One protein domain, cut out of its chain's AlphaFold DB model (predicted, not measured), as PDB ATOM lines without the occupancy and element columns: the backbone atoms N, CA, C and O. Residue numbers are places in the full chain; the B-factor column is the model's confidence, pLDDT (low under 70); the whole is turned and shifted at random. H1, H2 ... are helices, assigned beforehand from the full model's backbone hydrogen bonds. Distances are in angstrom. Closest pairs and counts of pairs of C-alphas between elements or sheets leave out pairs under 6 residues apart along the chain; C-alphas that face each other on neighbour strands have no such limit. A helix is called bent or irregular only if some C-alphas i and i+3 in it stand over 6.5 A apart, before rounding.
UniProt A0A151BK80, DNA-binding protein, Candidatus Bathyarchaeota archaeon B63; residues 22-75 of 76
ATOM      1  N   SER A  22       1.543 -37.298 -36.716       97.69
ATOM      2  CA  SER A  22       0.357 -37.001 -35.908       97.69
ATOM      3  C   SER A  22      -0.928 -37.062 -36.736       97.69
ATOM      4  O   SER A  22      -1.867 -37.758 -36.349       97.69
ATOM      5  N   SER A  23      -0.975 -36.378 -37.884       98.00
ATOM      6  CA  SER A  23      -2.141 -36.406 -38.778       98.00
ATOM      7  C   SER A  23      -2.427 -37.819 -39.281       98.00
ATOM      8  O   SER A  23      -3.558 -38.293 -39.199       98.00
ATOM      9  N   TRP A  24      -1.388 -38.539 -39.709       97.94
ATOM     10  CA  TRP A  24      -1.518 -39.902 -40.219       97.94
ATOM     11  C   TRP A  24      -2.057 -40.878 -39.162       97.94
ATOM     12  O   TRP A  24      -2.896 -41.726 -39.480       97.94
ATOM     13  N   LEU A  25      -1.601 -40.763 -37.907       97.94
ATOM     14  CA  LEU A  25      -2.101 -41.560 -36.781       97.94
ATOM     15  C   LEU A  25      -3.553 -41.203 -36.443       97.94
ATOM     16  O   LEU A  25      -4.367 -42.098 -36.216       97.94
ATOM     17  N   TYR A  26      -3.887 -39.910 -36.432       98.00
ATOM     18  CA  TYR A  26      -5.241 -39.431 -36.157       98.00
ATOM     19  C   TYR A  26      -6.255 -39.982 -37.166       98.00
ATOM     20  O   TYR A  26      -7.270 -40.550 -36.768       98.00
ATOM     21  N   GLU A  27      -5.943 -39.895 -38.460       97.06
ATOM     22  CA  GLU A  27      -6.792 -40.411 -39.541       97.06
ATOM     23  C   GLU A  27      -7.051 -41.918 -39.425       97.06
ATOM     24  O   GLU A  27      -8.129 -42.399 -39.772       97.06
ATOM     25  N   LYS A  28      -6.076 -42.682 -38.919       96.62
ATOM     26  CA  LYS A  28      -6.157 -44.150 -38.831       96.62
ATOM     27  C   LYS A  28      -6.791 -44.660 -37.555       96.62
ATOM     28  O   LYS A  28      -7.204 -45.814 -37.521       96.62
ATOM     29  N   ARG A  29      -6.927 -43.814 -36.534       96.12
ATOM     30  CA  ARG A  29      -7.529 -44.184 -35.250       96.12
ATOM     31  C   ARG A  29      -8.917 -44.805 -35.418       96.12
ATOM     32  O   ARG A  29      -9.192 -45.823 -34.797       96.12
ATOM     33  N   GLY A  30      -9.782 -44.183 -36.220       96.56
ATOM     34  CA  GLY A  30     -11.147 -44.666 -36.450       96.56
ATOM     35  C   GLY A  30     -11.161 -46.023 -37.162       96.56
ATOM     36  O   GLY A  30     -11.596 -47.007 -36.563       96.56
ATOM     37  N   PRO A  31     -10.618 -46.115 -38.390       97.19
ATOM     38  CA  PRO A  31     -10.605 -47.367 -39.144       97.19
ATOM     39  C   PRO A  31      -9.870 -48.514 -38.435       97.19
ATOM     40  O   PRO A  31     -10.238 -49.671 -38.607       97.19
ATOM     41  N   ALA A  32      -8.850 -48.227 -37.617       96.38
ATOM     42  CA  ALA A  32      -8.131 -49.254 -36.855       96.38
ATOM     43  C   ALA A  32      -8.979 -49.899 -35.745       96.38
ATOM     44  O   ALA A  32      -8.655 -50.995 -35.295       96.38
ATOM     45  N   ILE A  33     -10.050 -49.233 -35.306       94.38
ATOM     46  CA  ILE A  33     -10.982 -49.747 -34.295       94.38
ATOM     47  C   ILE A  33     -12.213 -50.352 -34.969       94.38
ATOM     48  O   ILE A  33     -12.606 -51.469 -34.645       94.38
ATOM     49  N   TYR A  34     -12.815 -49.619 -35.904       96.94
ATOM     50  CA  TYR A  34     -14.138 -49.945 -36.443       96.94
ATOM     51  C   TYR A  34     -14.094 -50.634 -37.811       96.94
ATOM     52  O   TYR A  34     -15.098 -51.183 -38.256       96.94
ATOM     53  N   GLY A  35     -12.937 -50.656 -38.473       96.69
ATOM     54  CA  GLY A  35     -12.865 -51.047 -39.874       96.69
ATOM     55  C   GLY A  35     -13.521 -50.008 -40.790       96.69
ATOM     56  O   GLY A  35     -13.642 -48.834 -40.445       96.69
ATOM     57  N   ASP A  36     -13.932 -50.449 -41.975       96.81
ATOM     58  CA  ASP A  36     -14.766 -49.689 -42.902       96.81
ATOM     59  C   ASP A  36     -16.189 -50.226 -42.774       96.81
ATOM     60  O   ASP A  36     -16.559 -51.223 -43.401       96.81
ATOM     61  N   GLU A  37     -16.970 -49.588 -41.904       95.44
ATOM     62  CA  GLU A  37     -18.333 -50.011 -41.576       95.44
ATOM     63  C   GLU A  37     -19.265 -49.950 -42.793       95.44
ATOM     64  O   GLU A  37     -20.146 -50.794 -42.940       95.44
ATOM     65  N   VAL A  38     -19.040 -48.996 -43.706       95.81
ATOM     66  CA  VAL A  38     -19.854 -48.822 -44.919       95.81
ATOM     67  C   VAL A  38     -19.645 -49.990 -45.881       95.81
ATOM     68  O   VAL A  38     -20.594 -50.459 -46.506       95.81
ATOM     69  N   ARG A  39     -18.404 -50.472 -46.004       96.31
ATOM     70  CA  ARG A  39     -18.042 -51.593 -46.889       96.31
ATOM     71  C   ARG A  39     -18.026 -52.951 -46.184       96.31
ATOM     72  O   ARG A  39     -17.801 -53.959 -46.851       96.31
ATOM     73  N   GLY A  40     -18.246 -52.994 -44.870       96.19
ATOM     74  CA  GLY A  40     -18.210 -54.215 -44.062       96.19
ATOM     75  C   GLY A  40     -16.816 -54.843 -43.936       96.19
ATOM     76  O   GLY A  40     -16.712 -56.059 -43.783       96.19
ATOM     77  N   ILE A  41     -15.742 -54.052 -44.035       97.50
ATOM     78  CA  ILE A  41     -14.359 -54.557 -43.973       97.50
ATOM     79  C   ILE A  41     -13.831 -54.389 -42.543       97.50
ATOM     80  O   ILE A  41     -13.752 -53.255 -42.071       97.50
ATOM     81  N   PRO A  42     -13.421 -55.459 -41.840       96.75
ATOM     82  CA  PRO A  42     -12.849 -55.331 -40.502       96.75
ATOM     83  C   PRO A  42     -11.461 -54.677 -40.541       96.75
ATOM     84  O   PRO A  42     -10.759 -54.750 -41.549       96.75
ATOM     85  N   ALA A  43     -11.010 -54.114 -39.415       95.56
ATOM     86  CA  ALA A  43      -9.690 -53.481 -39.303       95.56
ATOM     87  C   ALA A  43      -8.532 -54.398 -39.753       95.56
ATOM     88  O   ALA A  43      -7.619 -53.950 -40.443       95.56
ATOM     89  N   SER A  44      -8.603 -55.702 -39.456       95.31
ATOM     90  CA  SER A  44      -7.606 -56.696 -39.892       95.31
ATOM     91  C   SER A  44      -7.539 -56.899 -41.411       95.31
ATOM     92  O   SER A  44      -6.597 -57.516 -41.897       95.31
ATOM     93  N   GLY A  45      -8.547 -56.437 -42.156       96.31
ATOM     94  CA  GLY A  45      -8.560 -56.412 -43.620       96.31
ATOM     95  C   GLY A  45      -8.119 -55.074 -44.223       96.31
ATOM     96  O   GLY A  45      -7.948 -54.997 -45.436       96.31
ATOM     97  N   LEU A  46      -7.950 -54.030 -43.403       96.88
ATOM     98  CA  LEU A  46      -7.514 -52.695 -43.834       96.88
ATOM     99  C   LEU A  46      -6.045 -52.415 -43.531       96.88
ATOM    100  O   LEU A  46      -5.429 -51.626 -44.242       96.88
ATOM    101  N   PHE A  47      -5.512 -53.029 -42.475       97.12
ATOM    102  CA  PHE A  47      -4.159 -52.784 -41.995       97.12
ATOM    103  C   PHE A  47      -3.332 -54.053 -42.030       97.12
ATOM    104  O   PHE A  47      -3.801 -55.132 -41.664       97.12
ATOM    105  N   ASP A  48      -2.072 -53.897 -42.409       97.19
ATOM    106  CA  ASP A  48      -1.088 -54.963 -42.350       97.19
ATOM    107  C   ASP A  48      -0.014 -54.700 -41.280       97.19
ATOM    108  O   ASP A  48      -0.041 -53.739 -40.503       97.19
ATOM    109  N   LYS A  49       0.969 -55.600 -41.223       97.56
ATOM    110  CA  LYS A  49       2.100 -55.478 -40.302       97.56
ATOM    111  C   LYS A  49       2.907 -54.191 -40.528       97.56
ATOM    112  O   LYS A  49       3.387 -53.616 -39.554       97.56
ATOM    113  N   LYS A  50       3.061 -53.732 -41.772       97.94
ATOM    114  CA  LYS A  50       3.826 -52.520 -42.097       97.94
ATOM    115  C   LYS A  50       3.107 -51.277 -41.596       97.94
ATOM    116  O   LYS A  50       3.765 -50.361 -41.104       97.94
ATOM    117  N   ASP A  51       1.779 -51.251 -41.668       97.31
ATOM    118  CA  ASP A  51       0.989 -50.170 -41.076       97.31
ATOM    119  C   ASP A  51       1.191 -50.101 -39.561       97.31
ATOM    120  O   ASP A  51       1.422 -49.020 -39.014       97.31
ATOM    121  N   ALA A  52       1.180 -51.256 -38.886       96.56
ATOM    122  CA  ALA A  52       1.440 -51.338 -37.452       96.56
ATOM    123  C   ALA A  52       2.867 -50.881 -37.094       96.56
ATOM    124  O   ALA A  52       3.051 -50.083 -36.174       96.56
ATOM    125  N   GLU A  53       3.880 -51.324 -37.840       98.38
ATOM    126  CA  GLU A  53       5.275 -50.899 -37.656       98.38
ATOM    127  C   GLU A  53       5.443 -49.391 -37.871       98.38
ATOM    128  O   GLU A  53       6.112 -48.718 -37.083       98.38
ATOM    129  N   LYS A  54       4.796 -48.834 -38.899       97.81
ATOM    130  CA  LYS A  54       4.806 -47.395 -39.169       97.81
ATOM    131  C   LYS A  54       4.136 -46.608 -38.043       97.81
ATOM    132  O   LYS A  54       4.682 -45.589 -37.616       97.81
ATOM    133  N   ALA A  55       3.000 -47.084 -37.533       97.88
ATOM    134  CA  ALA A  55       2.312 -46.461 -36.407       97.88
ATOM    135  C   ALA A  55       3.197 -46.438 -35.150       97.88
ATOM    136  O   ALA A  55       3.374 -45.384 -34.536       97.88
ATOM    137  N   LEU A  56       3.817 -47.578 -34.819       98.25
ATOM    138  CA  LEU A  56       4.754 -47.693 -33.701       98.25
ATOM    139  C   LEU A  56       5.960 -46.771 -33.871       98.25
ATOM    140  O   LEU A  56       6.364 -46.120 -32.908       98.25
ATOM    141  N   LYS A  57       6.509 -46.666 -35.084       98.31
ATOM    142  CA  LYS A  57       7.630 -45.771 -35.371       98.31
ATOM    143  C   LYS A  57       7.261 -44.310 -35.121       98.31
ATOM    144  O   LYS A  57       7.977 -43.635 -34.390       98.31
ATOM    145  N   HIS A  58       6.150 -43.823 -35.682       98.25
ATOM    146  CA  HIS A  58       5.730 -42.431 -35.490       98.25
ATOM    147  C   HIS A  58       5.433 -42.116 -34.018       98.25
ATOM    148  O   HIS A  58       5.895 -41.092 -33.513       98.25
ATOM    149  N   ALA A  59       4.720 -43.000 -33.315       98.00
ATOM    150  CA  ALA A  59       4.424 -42.821 -31.895       98.00
ATOM    151  C   ALA A  59       5.699 -42.850 -31.033       98.00
ATOM    152  O   ALA A  59       5.892 -41.994 -30.170       98.00
ATOM    153  N   GLY A  60       6.600 -43.800 -31.296       98.38
ATOM    154  CA  GLY A  60       7.872 -43.929 -30.587       98.38
ATOM    155  C   GLY A  60       8.802 -42.739 -30.818       98.38
ATOM    156  O   GLY A  60       9.375 -42.212 -29.865       98.38
ATOM    157  N   ASP A  61       8.916 -42.265 -32.061       98.12
ATOM    158  CA  ASP A  61       9.707 -41.078 -32.385       98.12
ATOM    159  C   ASP A  61       9.134 -39.818 -31.728       98.12
ATOM    160  O   ASP A  61       9.903 -39.028 -31.179       98.12
ATOM    161  N   ALA A  62       7.806 -39.654 -31.700       98.00
ATOM    162  CA  ALA A  62       7.165 -38.537 -31.009       98.00
ATOM    163  C   ALA A  62       7.501 -38.517 -29.513       98.00
ATOM    164  O   ALA A  62       7.935 -37.488 -28.995       98.00
ATOM    165  N   ILE A  63       7.379 -39.663 -28.835       98.06
ATOM    166  CA  ILE A  63       7.722 -39.800 -27.413       98.06
ATOM    167  C   ILE A  63       9.206 -39.497 -27.184       98.06
ATOM    168  O   ILE A  63       9.553 -38.685 -26.327       98.06
ATOM    169  N   ARG A  64      10.096 -40.104 -27.974       97.94
ATOM    170  CA  ARG A  64      11.548 -39.916 -27.857       97.94
ATOM    171  C   ARG A  64      11.954 -38.451 -28.032       97.94
ATOM    172  O   ARG A  64      12.756 -37.940 -27.250       97.94
ATOM    173  N   LEU A  65      11.418 -37.778 -29.048       96.75
ATOM    174  CA  LEU A  65      11.716 -36.373 -29.328       96.75
ATOM    175  C   LEU A  65      11.114 -35.453 -28.259       96.75
ATOM    176  O   LEU A  65      11.779 -34.502 -27.857       96.75
ATOM    177  N   ALA A  66       9.918 -35.757 -27.746       95.25
ATOM    178  CA  ALA A  66       9.312 -35.013 -26.642       95.25
ATOM    179  C   ALA A  66      10.149 -35.107 -25.359       95.25
ATOM    180  O   ALA A  66      10.412 -34.081 -24.737       95.25
ATOM    181  N   TYR A  67      10.632 -36.300 -24.993       96.44
ATOM    182  CA  TYR A  67      11.519 -36.465 -23.837       96.44
ATOM    183  C   TYR A  67      12.839 -35.717 -24.003       96.44
ATOM    184  O   TYR A  67      13.276 -35.046 -23.072       96.44
ATOM    185  N   ARG A  68      13.456 -35.793 -25.189       95.75
ATOM    186  CA  ARG A  68      14.671 -35.025 -25.479       95.75
ATOM    187  C   ARG A  68      14.426 -33.524 -25.332       95.75
ATOM    188  O   ARG A  68      15.215 -32.846 -24.684       95.75
ATOM    189  N   LEU A  69      13.333 -33.023 -25.913       94.19
ATOM    190  CA  LEU A  69      12.974 -31.610 -25.835       94.19
ATOM    191  C   LEU A  69      12.755 -31.189 -24.384       94.19
ATOM    192  O   LEU A  69      13.344 -30.219 -23.930       94.19
ATOM    193  N   PHE A  70      11.945 -31.943 -23.643       94.69
ATOM    194  CA  PHE A  70      11.664 -31.660 -22.242       94.69
ATOM    195  C   PHE A  70      12.944 -31.633 -21.396       94.69
ATOM    196  O   PHE A  70      13.121 -30.718 -20.597       94.69
ATOM    197  N   GLY A  71      13.865 -32.576 -21.620       94.50
ATOM    198  CA  GLY A  71      15.169 -32.601 -20.961       94.50
ATOM    199  C   GLY A  71      15.996 -31.339 -21.217       94.50
ATOM    200  O   GLY A  71      16.519 -30.765 -20.272       94.50
ATOM    201  N   GLU A  72      16.059 -30.851 -22.458       91.50
ATOM    202  CA  GLU A  72      16.816 -29.629 -22.788       91.50
ATOM    203  C   GLU A  72      16.245 -28.352 -22.134       91.50
ATOM    204  O   GLU A  72      16.995 -27.405 -21.911       91.50
ATOM    205  N   PHE A  73      14.946 -28.311 -21.812       87.12
ATOM    206  CA  PHE A  73      14.303 -27.134 -21.207       87.12
ATOM    207  C   PHE A  73      14.133 -27.205 -19.685       87.12
ATOM    208  O   PHE A  73      14.045 -26.155 -19.048       87.12
ATOM    209  N   TYR A  74      14.038 -28.403 -19.105       83.50
ATOM    210  CA  TYR A  74      13.612 -28.580 -17.711       83.50
ATOM    211  C   TYR A  74      14.527 -29.470 -16.865       83.50
ATOM    212  O   TYR A  74      14.347 -29.503 -15.649       83.50
ATOM    213  N   ALA A  75      15.498 -30.176 -17.450       68.00
ATOM    214  CA  ALA A  75      16.515 -30.879 -16.672       68.00
ATOM    215  C   ALA A  75      17.709 -29.936 -16.432       68.00
ATOM    216  O   ALA A  75      18.656 -29.912 -17.216       68.00
TER     217      ALA A  75
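AT A GLANCE: This is residues 22 to 75 of the 76 residues of the protein "DNA-binding protein" of Candidatus Bathyarchaeota archaeon B63 (UniProt A0A151BK80). One long helix, H3, makes most of the length, and residues 63 to 75 stick out as a free arm. At the other end of the rod H1 and the short H2 make a small, loose head: residues 22 to 25 of H1 come near residues 55 to 58 of H3, and from there H1 slants away from H3 to H2, which it meets with residues 31 to 34, and H2 sits at the turn before H3. The printed part has 54 residues, with three named helices in the order H1, H2, H3 and no named strand; the class is all helix. The whole is only just extended, close to loose, with a radius of gyration of the C-alphas of 15.2 A, and it spans 50 by 18 by 12 A.

IN THESE COORDINATES: Find C-alpha 49 at (2.100, -55.478, -40.302); from there H3, residues 49 to 74, runs 37.0 A to C-alpha 74 at (13.612, -28.580, -17.711). Go back to C-alpha 22 at (0.357, -37.001, -35.908), where H1, residues 22 to 34, begins; it is 19.4 A long. H1 is irregular, but only just: C-alphas 27 and 30 are 6.8 A apart. H2, residues 43 to 46, is 5.1 A long.

HOW THE PARTS SIT: Look at residues 55 to 58 of H3, which alone touch H1, through its residues 22 to 25. They only just touch, with 3 pairs of C-alphas within 8 A, the closest being those of Leu 25 and Ala 55 at 6.6 A. H1 and H3 run opposite ways at a steep tilt of 45 degrees. At its other end H1 touches H2 with residues 31 to 34 alone; the closest C-alphas are those of Ala 32 and Ala 43, 5.1 A apart. H2 and H3 are apart. In H3 every O i to N i+4 pair is within hydrogen-bond range, in H1 6 of 9 are, and H2 is too short for such a pair.

THE WHOLE: The C-alphas farthest apart, those of Arg 39 and Ala 75, are 50.4 A apart. The link from H2 to H3 is tight, that from H1 to H2 is short, and the printed part has no cut. The mean pLDDT of the printed part is 95.8; look at residue 75 for the one value under 70.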